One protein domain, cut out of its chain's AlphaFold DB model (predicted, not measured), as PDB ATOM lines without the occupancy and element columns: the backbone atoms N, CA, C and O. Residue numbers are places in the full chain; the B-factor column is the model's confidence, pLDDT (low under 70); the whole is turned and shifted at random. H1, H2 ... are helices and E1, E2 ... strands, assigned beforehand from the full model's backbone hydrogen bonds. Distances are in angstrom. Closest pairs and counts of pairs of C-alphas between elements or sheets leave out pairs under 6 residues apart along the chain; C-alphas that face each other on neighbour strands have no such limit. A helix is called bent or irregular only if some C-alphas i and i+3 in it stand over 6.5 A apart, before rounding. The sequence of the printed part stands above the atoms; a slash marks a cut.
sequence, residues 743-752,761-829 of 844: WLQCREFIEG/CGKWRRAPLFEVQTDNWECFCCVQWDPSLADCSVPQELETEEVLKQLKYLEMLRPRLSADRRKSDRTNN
ATOM      1  N   TRP A 743      19.363   1.512  13.513       88.62
ATOM      2  CA  TRP A 743      18.227   1.015  14.287       88.62
ATOM      3  C   TRP A 743      18.638  -0.190  15.121       88.62
ATOM      4  O   TRP A 743      19.355  -1.060  14.630       88.62
ATOM      5  N   LEU A 744      18.158  -0.246  16.360       89.44
ATOM      6  CA  LEU A 744      18.384  -1.351  17.291       89.44
ATOM      7  C   LEU A 744      17.045  -1.880  17.808       89.44
ATOM      8  O   LEU A 744      16.076  -1.128  17.944       89.44
ATOM      9  N   GLN A 745      16.988  -3.185  18.051       90.81
ATOM     10  CA  GLN A 745      15.789  -3.908  18.448       90.81
ATOM     11  C   GLN A 745      15.773  -4.156  19.956       90.81
ATOM     12  O   GLN A 745      16.683  -4.789  20.494       90.81
ATOM     13  N   CYS A 746      14.701  -3.708  20.607       90.56
ATOM     14  CA  CYS A 746      14.431  -3.859  22.033       90.56
ATOM     15  C   CYS A 746      14.215  -5.331  22.402       90.56
ATOM     16  O   CYS A 746      13.232  -5.952  21.995       90.56
ATOM     17  N   ARG A 747      15.147  -5.891  23.176       84.31
ATOM     18  CA  ARG A 747      15.147  -7.284  23.657       84.31
ATOM     19  C   ARG A 747      14.748  -7.415  25.127       84.31
ATOM     20  O   ARG A 747      14.774  -8.509  25.681       84.31
ATOM     21  N   GLU A 748      14.318  -6.307  25.725       83.56
ATOM     22  CA  GLU A 748      13.760  -6.240  27.074       83.56
ATOM     23  C   GLU A 748      12.589  -7.226  27.240       83.56
ATOM     24  O   GLU A 748      11.677  -7.284  26.407       83.56
ATOM     25  N   PHE A 749      12.642  -8.023  28.308       81.44
ATOM     26  CA  PHE A 749      11.672  -9.069  28.622       81.44
ATOM     27  C   PHE A 749      10.568  -8.506  29.520       81.44
ATOM     28  O   PHE A 749      10.781  -8.242  30.702       81.44
ATOM     29  N   ILE A 750       9.378  -8.326  28.953       78.12
ATOM     30  CA  ILE A 750       8.200  -7.823  29.655       78.12
ATOM     31  C   ILE A 750       7.521  -9.007  30.348       78.12
ATOM     32  O   ILE A 750       6.831  -9.813  29.714       78.12
ATOM     33  N   GLU A 751       7.735  -9.128  31.656       70.81
ATOM     34  CA  GLU A 751       7.095 -10.148  32.487       70.81
ATOM     35  C   GLU A 751       5.580  -9.896  32.567       70.81
ATOM     36  O   GLU A 751       5.115  -8.886  33.099       70.81
ATOM     37  N   GLY A 752       4.799 -10.801  31.971       59.34
ATOM     38  CA  GLY A 752       3.348 -10.673  31.889       59.34
ATOM     39  C   GLY A 752       2.672 -10.997  33.220       59.34
ATOM     40  O   GLY A 752       2.953 -12.027  33.834       59.34
ATOM     41  N   CYS A 761       9.936  -7.293  24.063       88.31
ATOM     42  CA  CYS A 761       9.378  -6.041  23.539       88.31
ATOM     43  C   CYS A 761       9.414  -5.952  22.000       88.31
ATOM     44  O   CYS A 761       8.459  -5.497  21.374       88.31
ATOM     45  N   GLY A 762      10.518  -6.373  21.375       85.81
ATOM     46  CA  GLY A 762      10.675  -6.514  19.923       85.81
ATOM     47  C   GLY A 762      10.749  -5.208  19.122       85.81
ATOM     48  O   GLY A 762      11.128  -5.256  17.950       85.81
ATOM     49  N   LYS A 763      10.417  -4.061  19.733       89.81
ATOM     50  CA  LYS A 763      10.325  -2.742  19.086       89.81
ATOM     51  C   LYS A 763      11.677  -2.217  18.614       89.81
ATOM     52  O   LYS A 763      12.659  -2.245  19.352       89.81
ATOM     53  N   TRP A 764      11.708  -1.649  17.416       90.44
ATOM     54  CA  TRP A 764      12.866  -0.947  16.873       90.44
ATOM     55  C   TRP A 764      12.931   0.512  17.333       90.44
ATOM     56  O   TRP A 764      11.921   1.217  17.381       90.44
ATOM     57  N   ARG A 765      14.141   0.985  17.639       88.69
ATOM     58  CA  ARG A 765      14.433   2.371  18.023       88.69
ATOM     59  C   ARG A 765      15.653   2.902  17.273       88.69
ATOM     60  O   ARG A 765      16.537   2.126  16.911       88.69
ATOM     61  N   ARG A 766      15.714   4.220  17.056       86.69
ATOM     62  CA  ARG A 766      16.878   4.871  16.434       86.69
ATOM     63  C   ARG A 766      18.083   4.848  17.370       86.69
ATOM     64  O   ARG A 766      17.949   5.055  18.574       86.69
ATOM     65  N   ALA A 767      19.259   4.668  16.782       86.00
ATOM     66  CA  ALA A 767      20.551   4.669  17.448       86.00
ATOM     67  C   ALA A 767      21.600   5.437  16.618       86.00
ATOM     68  O   ALA A 767      21.437   5.605  15.402       86.00
ATOM     69  N   PRO A 768      22.712   5.883  17.228       83.12
ATOM     70  CA  PRO A 768      23.860   6.409  16.494       83.12
ATOM     71  C   PRO A 768      24.461   5.378  15.524       83.12
ATOM     72  O   PRO A 768      24.422   4.175  15.778       83.12
ATOM     73  N   LEU A 769      25.083   5.836  14.429       80.19
ATOM     74  CA  LEU A 769      25.659   4.959  13.388       80.19
ATOM     75  C   LEU A 769      26.812   4.056  13.867       80.19
ATOM     76  O   LEU A 769      27.164   3.104  13.173       80.19
ATOM     77  N   PHE A 770      27.433   4.380  15.005       75.19
ATOM     78  CA  PHE A 770      28.523   3.601  15.599       75.19
ATOM     79  C   PHE A 770      28.037   2.474  16.519       75.19
ATOM     80  O   PHE A 770      28.831   1.598  16.854       75.19
ATOM     81  N   GLU A 771      26.768   2.500  16.929       81.25
ATOM     82  CA  GLU A 771      26.207   1.519  17.850       81.25
ATOM     83  C   GLU A 771      25.782   0.249  17.098       81.25
ATOM     84  O   GLU A 771      25.343   0.304  15.944       81.25
ATOM     85  N   VAL A 772      25.902  -0.910  17.740       82.19
ATOM     86  CA  VAL A 772      25.614  -2.219  17.133       82.19
ATOM     87  C   VAL A 772      24.587  -2.986  17.957       82.19
ATOM     88  O   VAL A 772      24.460  -2.769  19.160       82.19
ATOM     89  N   GLN A 773      23.853  -3.897  17.314       82.56
ATOM     90  CA  GLN A 773      22.921  -4.766  18.029       82.56
ATOM     91  C   GLN A 773      23.696  -5.670  18.986       82.56
ATOM     92  O   GLN A 773      24.575  -6.421  18.572       82.56
ATOM     93  N   THR A 774      23.316  -5.612  20.257       83.62
ATOM     94  CA  THR A 774      23.698  -6.577  21.283       83.62
ATOM     95  C   THR A 774      22.474  -7.399  21.678       83.62
ATOM     96  O   THR A 774      21.329  -6.976  21.477       83.62
ATOM     97  N   ASP A 775      22.692  -8.587  22.236       78.75
ATOM     98  CA  ASP A 775      21.593  -9.471  22.649       78.75
ATOM     99  C   ASP A 775      20.770  -8.884  23.806       78.75
ATOM    100  O   ASP A 775      19.562  -9.101  23.879       78.75
ATOM    101  N   ASN A 776      21.409  -8.058  24.639       77.44
ATOM    102  CA  ASN A 776      20.835  -7.430  25.831       77.44
ATOM    103  C   ASN A 776      20.476  -5.946  25.599       77.44
ATOM    104  O   ASN A 776      20.596  -5.135  26.516       77.44
ATOM    105  N   TRP A 777      20.117  -5.545  24.374       86.12
ATOM    106  CA  TRP A 777      19.751  -4.150  24.105       86.12
ATOM    107  C   TRP A 777      18.324  -3.839  24.598       86.12
ATOM    108  O   TRP A 777      17.348  -4.410  24.109       86.12
ATOM    109  N   GLU A 778      18.202  -2.928  25.563       86.19
ATOM    110  CA  GLU A 778      16.942  -2.540  26.217       86.19
ATOM    111  C   GLU A 778      16.442  -1.177  25.727       86.19
ATOM    112  O   GLU A 778      17.231  -0.306  25.357       86.19
ATOM    113  N   CYS A 779      15.132  -0.928  25.805       86.38
ATOM    114  CA  CYS A 779      14.556   0.344  25.359       86.38
ATOM    115  C   CYS A 779      15.102   1.531  26.180       86.38
ATOM    116  O   CYS A 779      15.312   2.616  25.631       86.38
ATOM    117  N   PHE A 780      15.461   1.306  27.451       78.56
ATOM    118  CA  PHE A 780      16.136   2.293  28.301       78.56
ATOM    119  C   PHE A 780      17.477   2.800  27.748       78.56
ATOM    120  O   PHE A 780      17.886   3.912  28.091       78.56
ATOM    121  N   CYS A 781      18.160   2.055  26.871       78.12
ATOM    122  CA  CYS A 781      19.364   2.545  26.197       78.12
ATOM    123  C   CYS A 781      19.064   3.784  25.338       78.12
ATOM    124  O   CYS A 781      19.882   4.704  25.294       78.12
ATOM    125  N   CYS A 782      17.858   3.895  24.765       78.00
ATOM    126  CA  CYS A 782      17.435   5.107  24.066       78.00
ATOM    127  C   CYS A 782      17.289   6.333  24.969       78.00
ATOM    128  O   CYS A 782      17.322   7.432  24.432       78.00
ATOM    129  N   VAL A 783      17.234   6.230  26.308       71.50
ATOM    130  CA  VAL A 783      17.257   7.433  27.177       71.50
ATOM    131  C   VAL A 783      18.541   8.249  26.952       71.50
ATOM    132  O   VAL A 783      18.561   9.454  27.194       71.50
ATOM    133  N   GLN A 784      19.608   7.616  26.454       75.88
ATOM    134  CA  GLN A 784      20.870   8.274  26.112       75.88
ATOM    135  C   GLN A 784      20.835   9.028  24.768       75.88
ATOM    136  O   GLN A 784      21.748   9.809  24.501       75.88
ATOM    137  N   TRP A 785      19.824   8.795  23.920       77.44
ATOM    138  CA  TRP A 785      19.768   9.273  22.529       77.44
ATOM    139  C   TRP A 785      18.480  10.056  22.226       77.44
ATOM    140  O   TRP A 785      18.554  11.161  21.698       77.44
ATOM    141  N   ASP A 786      17.321   9.518  22.616       74.62
ATOM    142  CA  ASP A 786      16.020  10.191  22.631       74.62
ATOM    143  C   ASP A 786      15.199   9.760  23.873       74.62
ATOM    144  O   ASP A 786      14.583   8.686  23.886       74.62
ATOM    145  N   PRO A 787      15.143  10.597  24.930       75.94
ATOM    146  CA  PRO A 787      14.360  10.321  26.136       75.94
ATOM    147  C   PRO A 787      12.841  10.206  25.939       75.94
ATOM    148  O   PRO A 787      12.171   9.746  26.860       75.94
ATOM    149  N   SER A 788      12.284  10.644  24.804       75.06
ATOM    150  CA  SER A 788      10.841  10.579  24.522       75.06
ATOM    151  C   SER A 788      10.406   9.234  23.927       75.06
ATOM    152  O   SER A 788       9.258   8.826  24.102       75.06
ATOM    153  N   LEU A 789      11.335   8.506  23.299       75.81
ATOM    154  CA  LEU A 789      11.088   7.226  22.620       75.81
ATOM    155  C   LEU A 789      11.555   6.000  23.425       75.81
ATOM    156  O   LEU A 789      11.378   4.863  22.993       75.81
ATOM    157  N   ALA A 790      12.169   6.213  24.587       77.00
ATOM    158  CA  ALA A 790      12.928   5.197  25.321       77.00
ATOM    159  C   ALA A 790      12.109   4.237  26.209       77.00
ATOM    160  O   ALA A 790      12.676   3.400  26.908       77.00
ATOM    161  N   ASP A 791      10.784   4.351  26.214       80.00
ATOM    162  CA  ASP A 791       9.886   3.481  26.977       80.00
ATOM    163  C   ASP A 791       9.443   2.287  26.106       80.00
ATOM    164  O   ASP A 791       9.086   2.462  24.936       80.00
ATOM    165  N   CYS A 792       9.422   1.071  26.665       82.69
ATOM    166  CA  CYS A 792       8.801  -0.102  26.035       82.69
ATOM    167  C   CYS A 792       7.324   0.138  25.668       82.69
ATOM    168  O   CYS A 792       6.825  -0.446  24.708       82.69
ATOM    169  N   SER A 793       6.630   1.026  26.379       81.44
ATOM    170  CA  SER A 793       5.223   1.384  26.163       81.44
ATOM    171  C   SER A 793       5.004   2.191  24.876       81.44
ATOM    172  O   SER A 793       4.043   1.941  24.149       81.44
ATOM    173  N   VAL A 794       5.914   3.114  24.539       83.12
ATOM    174  CA  VAL A 794       5.771   4.044  23.398       83.12
ATOM    175  C   VAL A 794       5.679   3.277  22.061       83.12
ATOM    176  O   VAL A 794       6.397   2.283  21.891       83.12
ATOM    177  N   PRO A 795       4.816   3.671  21.100       82.31
ATOM    178  CA  PRO A 795       4.736   3.044  19.772       82.31
ATOM    179  C   PRO A 795       6.073   3.010  19.018       82.31
ATOM    180  O   PRO A 795       6.996   3.756  19.339       82.31
ATOM    181  N   GLN A 796       6.201   2.134  18.020       85.50
ATOM    182  CA  GLN A 796       7.328   2.165  17.078       85.50
ATOM    183  C   GLN A 796       7.098   3.298  16.060       85.50
ATOM    184  O   GLN A 796       5.958   3.526  15.674       85.50
ATOM    185  N   GLU A 797       8.146   4.023  15.651       82.69
ATOM    186  CA  GLU A 797       7.988   5.178  14.741       82.69
ATOM    187  C   GLU A 797       7.666   4.796  13.292       82.69
ATOM    188  O   GLU A 797       6.936   5.510  12.617       82.69
ATOM    189  N   LEU A 798       8.278   3.712  12.816       84.38
ATOM    190  CA  LEU A 798       8.170   3.181  11.457       84.38
ATOM    191  C   LEU A 798       7.790   1.707  11.537       84.38
ATOM    192  O   LEU A 798       8.051   1.052  12.553       84.38
ATOM    193  N   GLU A 799       7.250   1.144  10.463       86.12
ATOM    194  CA  GLU A 799       6.993  -0.293  10.429       86.12
ATOM    195  C   GLU A 799       8.297  -1.100  10.378       86.12
ATOM    196  O   GLU A 799       9.322  -0.667   9.846       86.12
ATOM    197  N   THR A 800       8.271  -2.311  10.939       88.69
ATOM    198  CA  THR A 800       9.458  -3.179  11.017       88.69
ATOM    199  C   THR A 800      10.040  -3.488   9.636       88.69
ATOM    200  O   THR A 800      11.257  -3.591   9.497       88.69
ATOM    201  N   GLU A 801       9.212  -3.562   8.592       88.38
ATOM    202  CA  GLU A 801       9.708  -3.710   7.224       88.38
ATOM    203  C   GLU A 801      10.529  -2.510   6.739       88.38
ATOM    204  O   GLU A 801      11.538  -2.691   6.061       88.38
ATOM    205  N   GLU A 802      10.114  -1.285   7.061       88.19
ATOM    206  CA  GLU A 802      10.827  -0.063   6.676       88.19
ATOM    207  C   GLU A 802      12.157   0.058   7.412       88.19
ATOM    208  O   GLU A 802      13.175   0.407   6.810       88.19
ATOM    209  N   VAL A 803      12.171  -0.311   8.695       87.88
ATOM    210  CA  VAL A 803      13.396  -0.407   9.491       87.88
ATOM    211  C   VAL A 803      14.363  -1.427   8.882       87.88
ATOM    212  O   VAL A 803      15.540  -1.119   8.701       87.88
ATOM    213  N   LEU A 804      13.883  -2.609   8.481       86.25
ATOM    214  CA  LEU A 804      14.710  -3.623   7.816       86.25
ATOM    215  C   LEU A 804      15.222  -3.155   6.440       86.25
ATOM    216  O   LEU A 804      16.390  -3.387   6.115       86.25
ATOM    217  N   LYS A 805      14.405  -2.432   5.659       87.81
ATOM    218  CA  LYS A 805      14.816  -1.790   4.394       87.81
ATOM    219  C   LYS A 805      15.952  -0.771   4.642       87.81
ATOM    220  O   LYS A 805      16.964  -0.805   3.939       87.81
ATOM    221  N   GLN A 806      15.848   0.066   5.681       86.94
ATOM    222  CA  GLN A 806      16.890   1.036   6.066       86.94
ATOM    223  C   GLN A 806      18.165   0.373   6.616       86.94
ATOM    224  O   GLN A 806      19.271   0.799   6.279       86.94
ATOM    225  N   LEU A 807      18.039  -0.691   7.413       85.62
ATOM    226  CA  LEU A 807      19.176  -1.446   7.946       85.62
ATOM    227  C   LEU A 807      19.973  -2.153   6.846       85.62
ATOM    228  O   LEU A 807      21.199  -2.046   6.831       85.62
ATOM    229  N   LYS A 808      19.297  -2.794   5.885       86.12
ATOM    230  CA  LYS A 808      19.945  -3.405   4.712       86.12
ATOM    231  C   LYS A 808      20.710  -2.364   3.886       86.12
ATOM    232  O   LYS A 808      21.822  -2.622   3.434       86.12
ATOM    233  N   TYR A 809      20.148  -1.164   3.728       82.69
ATOM    234  CA  TYR A 809      20.829  -0.049   3.068       82.69
ATOM    235  C   TYR A 809      22.066   0.433   3.852       82.69
ATOM    236  O   TYR A 809      23.136   0.610   3.270       82.69
ATOM    237  N   LEU A 810      21.968   0.569   5.180       82.31
ATOM    238  CA  LEU A 810      23.115   0.896   6.035       82.31
ATOM    239  C   LEU A 810      24.219  -0.160   5.993       82.31
ATOM    240  O   LEU A 810      25.398   0.190   5.985       82.31
ATOM    241  N   GLU A 811      23.861  -1.438   5.951       80.38
ATOM    242  CA  GLU A 811      24.822  -2.533   5.871       80.38
ATOM    243  C   GLU A 811      25.639  -2.485   4.573       80.38
ATOM    244  O   GLU A 811      26.858  -2.643   4.623       80.38
ATOM    245  N   MET A 812      25.027  -2.117   3.441       80.88
ATOM    246  CA  MET A 812      25.755  -1.842   2.192       80.88
ATOM    247  C   MET A 812      26.689  -0.616   2.282       80.88
ATOM    248  O   MET A 812      27.690  -0.548   1.564       80.88
ATOM    249  N   LEU A 813      26.404   0.350   3.165       75.69
ATOM    250  CA  LEU A 813      27.239   1.543   3.370       75.69
ATOM    251  C   LEU A 813      28.364   1.352   4.401       75.69
ATOM    252  O   LEU A 813      29.419   1.974   4.252       75.69
ATOM    253  N   ARG A 814      28.203   0.492   5.419       75.12
ATOM    254  CA  ARG A 814      29.217   0.241   6.470       75.12
ATOM    255  C   ARG A 814      30.619  -0.103   5.905       75.12
ATOM    256  O   ARG A 814      31.596   0.469   6.405       75.12
ATOM    257  N   PRO A 815      30.781  -0.934   4.852       71.81
ATOM    258  CA  PRO A 815      32.077  -1.167   4.206       71.81
ATOM    259  C   PRO A 815      32.687   0.090   3.569       71.81
ATOM    260  O   PRO A 815      33.892   0.307   3.674       71.81
ATOM    261  N   ARG A 816      31.865   0.951   2.955       66.69
ATOM    262  CA  ARG A 816      32.323   2.188   2.299       66.69
ATOM    263  C   ARG A 816      32.785   3.215   3.341       66.69
ATOM    264  O   ARG A 816      33.920   3.677   3.294       66.69
ATOM    265  N   LEU A 817      31.958   3.455   4.362       60.59
ATOM    266  CA  LEU A 817      32.262   4.359   5.480       60.59
ATOM    267  C   LEU A 817      33.514   3.931   6.269       60.59
ATOM    268  O   LEU A 817      34.327   4.769   6.659       60.59
ATOM    269  N   SER A 818      33.707   2.625   6.491       60.38
ATOM    270  CA  SER A 818      34.905   2.111   7.170       60.38
ATOM    271  C   SER A 818      36.161   2.136   6.290       60.38
ATOM    272  O   SER A 818      37.257   2.349   6.816       60.38
ATOM    273  N   ALA A 819      36.029   2.001   4.966       63.81
ATOM    274  CA  ALA A 819      37.126   2.230   4.031       63.81
ATOM    275  C   ALA A 819      37.561   3.706   4.012       63.81
ATOM    276  O   ALA A 819      38.756   3.981   4.108       63.81
ATOM    277  N   ASP A 820      36.623   4.654   3.965       58.28
ATOM    278  CA  ASP A 820      36.946   6.087   3.927       58.28
ATOM    279  C   ASP A 820      37.516   6.605   5.252       58.28
ATOM    280  O   ASP A 820      38.485   7.365   5.241       58.28
ATOM    281  N   ARG A 821      37.046   6.098   6.400       57.62
ATOM    282  CA  ARG A 821      37.692   6.355   7.700       57.62
ATOM    283  C   ARG A 821      39.146   5.859   7.728       57.62
ATOM    284  O   ARG A 821      40.043   6.575   8.166       57.62
ATOM    285  N   ARG A 822      39.425   4.675   7.164       57.41
ATOM    286  CA  ARG A 822      40.805   4.174   6.992       57.41
ATOM    287  C   ARG A 822      41.638   5.019   6.016       57.41
ATOM    288  O   ARG A 822      42.864   4.998   6.125       57.41
ATOM    289  N   LYS A 823      41.022   5.760   5.083       57.34
ATOM    290  CA  LYS A 823      41.717   6.757   4.249       57.34
ATOM    291  C   LYS A 823      42.041   8.014   5.064       57.34
ATOM    292  O   LYS A 823      43.207   8.391   5.096       57.34
ATOM    293  N   SER A 824      41.075   8.607   5.778       48.72
ATOM    294  CA  SER A 824      41.305   9.822   6.584       48.72
ATOM    295  C   SER A 824      42.352   9.621   7.680       48.72
ATOM    296  O   SER A 824      43.218  10.471   7.885       48.72
ATOM    297  N   ASP A 825      42.336   8.461   8.341       52.22
ATOM    298  CA  ASP A 825      43.313   8.122   9.379       52.22
ATOM    299  C   ASP A 825      44.736   7.963   8.797       52.22
ATOM    300  O   ASP A 825      45.728   8.195   9.490       52.22
ATOM    301  N   ARG A 826      44.872   7.641   7.500       50.81
ATOM    302  CA  ARG A 826      46.165   7.634   6.790       50.81
ATOM    303  C   ARG A 826      46.633   9.045   6.414       50.81
ATOM    304  O   ARG A 826      47.803   9.351   6.641       50.81
ATOM    305  N   THR A 827      45.760   9.925   5.918       52.78
ATOM    306  CA  THR A 827      46.125  11.325   5.601       52.78
ATOM    307  C   THR A 827      46.514  12.123   6.851       52.78
ATOM    308  O   THR A 827      47.497  12.871   6.833       52.78
ATOM    309  N   ASN A 828      45.806  11.913   7.963       51.59
ATOM    310  CA  ASN A 828      46.114  12.547   9.249       51.59
ATOM    311  C   ASN A 828      47.467  12.086   9.824       51.59
ATOM    312  O   ASN A 828      48.196  12.890  10.400       51.59
ATOM    313  N   ASN A 829      47.848  10.819   9.629       47.56
ATOM    314  CA  ASN A 829      49.171  10.339  10.036       47.56
ATOM    315  C   ASN A 829      50.296  10.906   9.152       47.56
ATOM    316  O   ASN A 829      51.316  11.345   9.683       47.56
TER     317      ASN A 829
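This is residues 743 to 752 and 761 to 829 of the 844 residues of an uncharacterized protein of Gossypium tomentosum (UniProt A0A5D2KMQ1). A small two-stranded ribbon, E1 and E2, sits between the short helix H1 and the first arm, H2a, of a long bent helix; the second arm, H2b, residues 815 to 829, sticks out from this body as a free arm. Loops make up much of the body, among them residues 785 to 799, which hold no named element. The printed part has 79 residues, with two named strands and two named helices in the order E1, E2, H1, H2; the sheet's order is E1 - E2, antiparallel, and the class is mostly helix. The whole is loose, with a radius of gyration of the C-alphas of 15.4 A, and spans 54 by 25 by 22 A; without the free residues 815 to 829 the body spans 37 by 22 by 22 A.

Start at residues 743 to 745, strand E1, and look across to residues 764 to 767, strand E2, its antiparallel neighbour at 136 degrees. C-alphas 745 and 764 face each other at 4.4 A; N 744 and O 765 are within hydrogen-bond range at 2.9 A, as are N 765 and O 744 at 2.9 A. Go on to residues 779 to 784, helix H1: its closest C-alpha to E2 is that of Cys 782, 7.3 A from that of Arg 765. H1 and E1 are only just apart, with closest C-alphas 8.2 A from each other. Residues 800 to 829 were assigned as one helix, H2, by hydrogen bonds, but it is bent: C-alphas 812 and 815 are 6.7 A apart, and its arms H2a, residues 800 to 812, and H2b, residues 815 to 829, stand at a steep tilt of 43 degrees. The closest C-alphas of E1 and H2a are those of Trp 743 and Leu 807, 6.9 A; those of E2 and H2a are Trp 764 and Thr 800, 7.1 A. H1 is apart from H2a, and H2b is apart from E1, E2 and H1. Every O i to N i+4 pair is within hydrogen-bond range in H2a, 10 of 11 in H2b and 0 of 2 in H1, where 3 of 3 O i to N i+3 pairs are.

Find C-alpha 743 at (18.227, 1.015, 14.287), where E1 begins; it runs 6.9 A, E2 9.5 A and H1 10.2 A. Find C-alpha 800 at (9.458, -3.179, 11.017); from there H2a runs 18.6 A. H2b runs 21.4 A to C-alpha 829 at (49.171, 10.339, 10.036).

The C-alphas of Gly 752 and Asn 829 are the two farthest apart, 54.9 A. Residues 753 to 760 are not printed, and C-alphas 752 and 761 are 11.3 A apart across this cut, in the link from E1 to E2. The links E2 to H1 and H1 to H2 are long. Mean pLDDT of the printed part is 77.5; residue 752 and residues 816 to 829 are under 70.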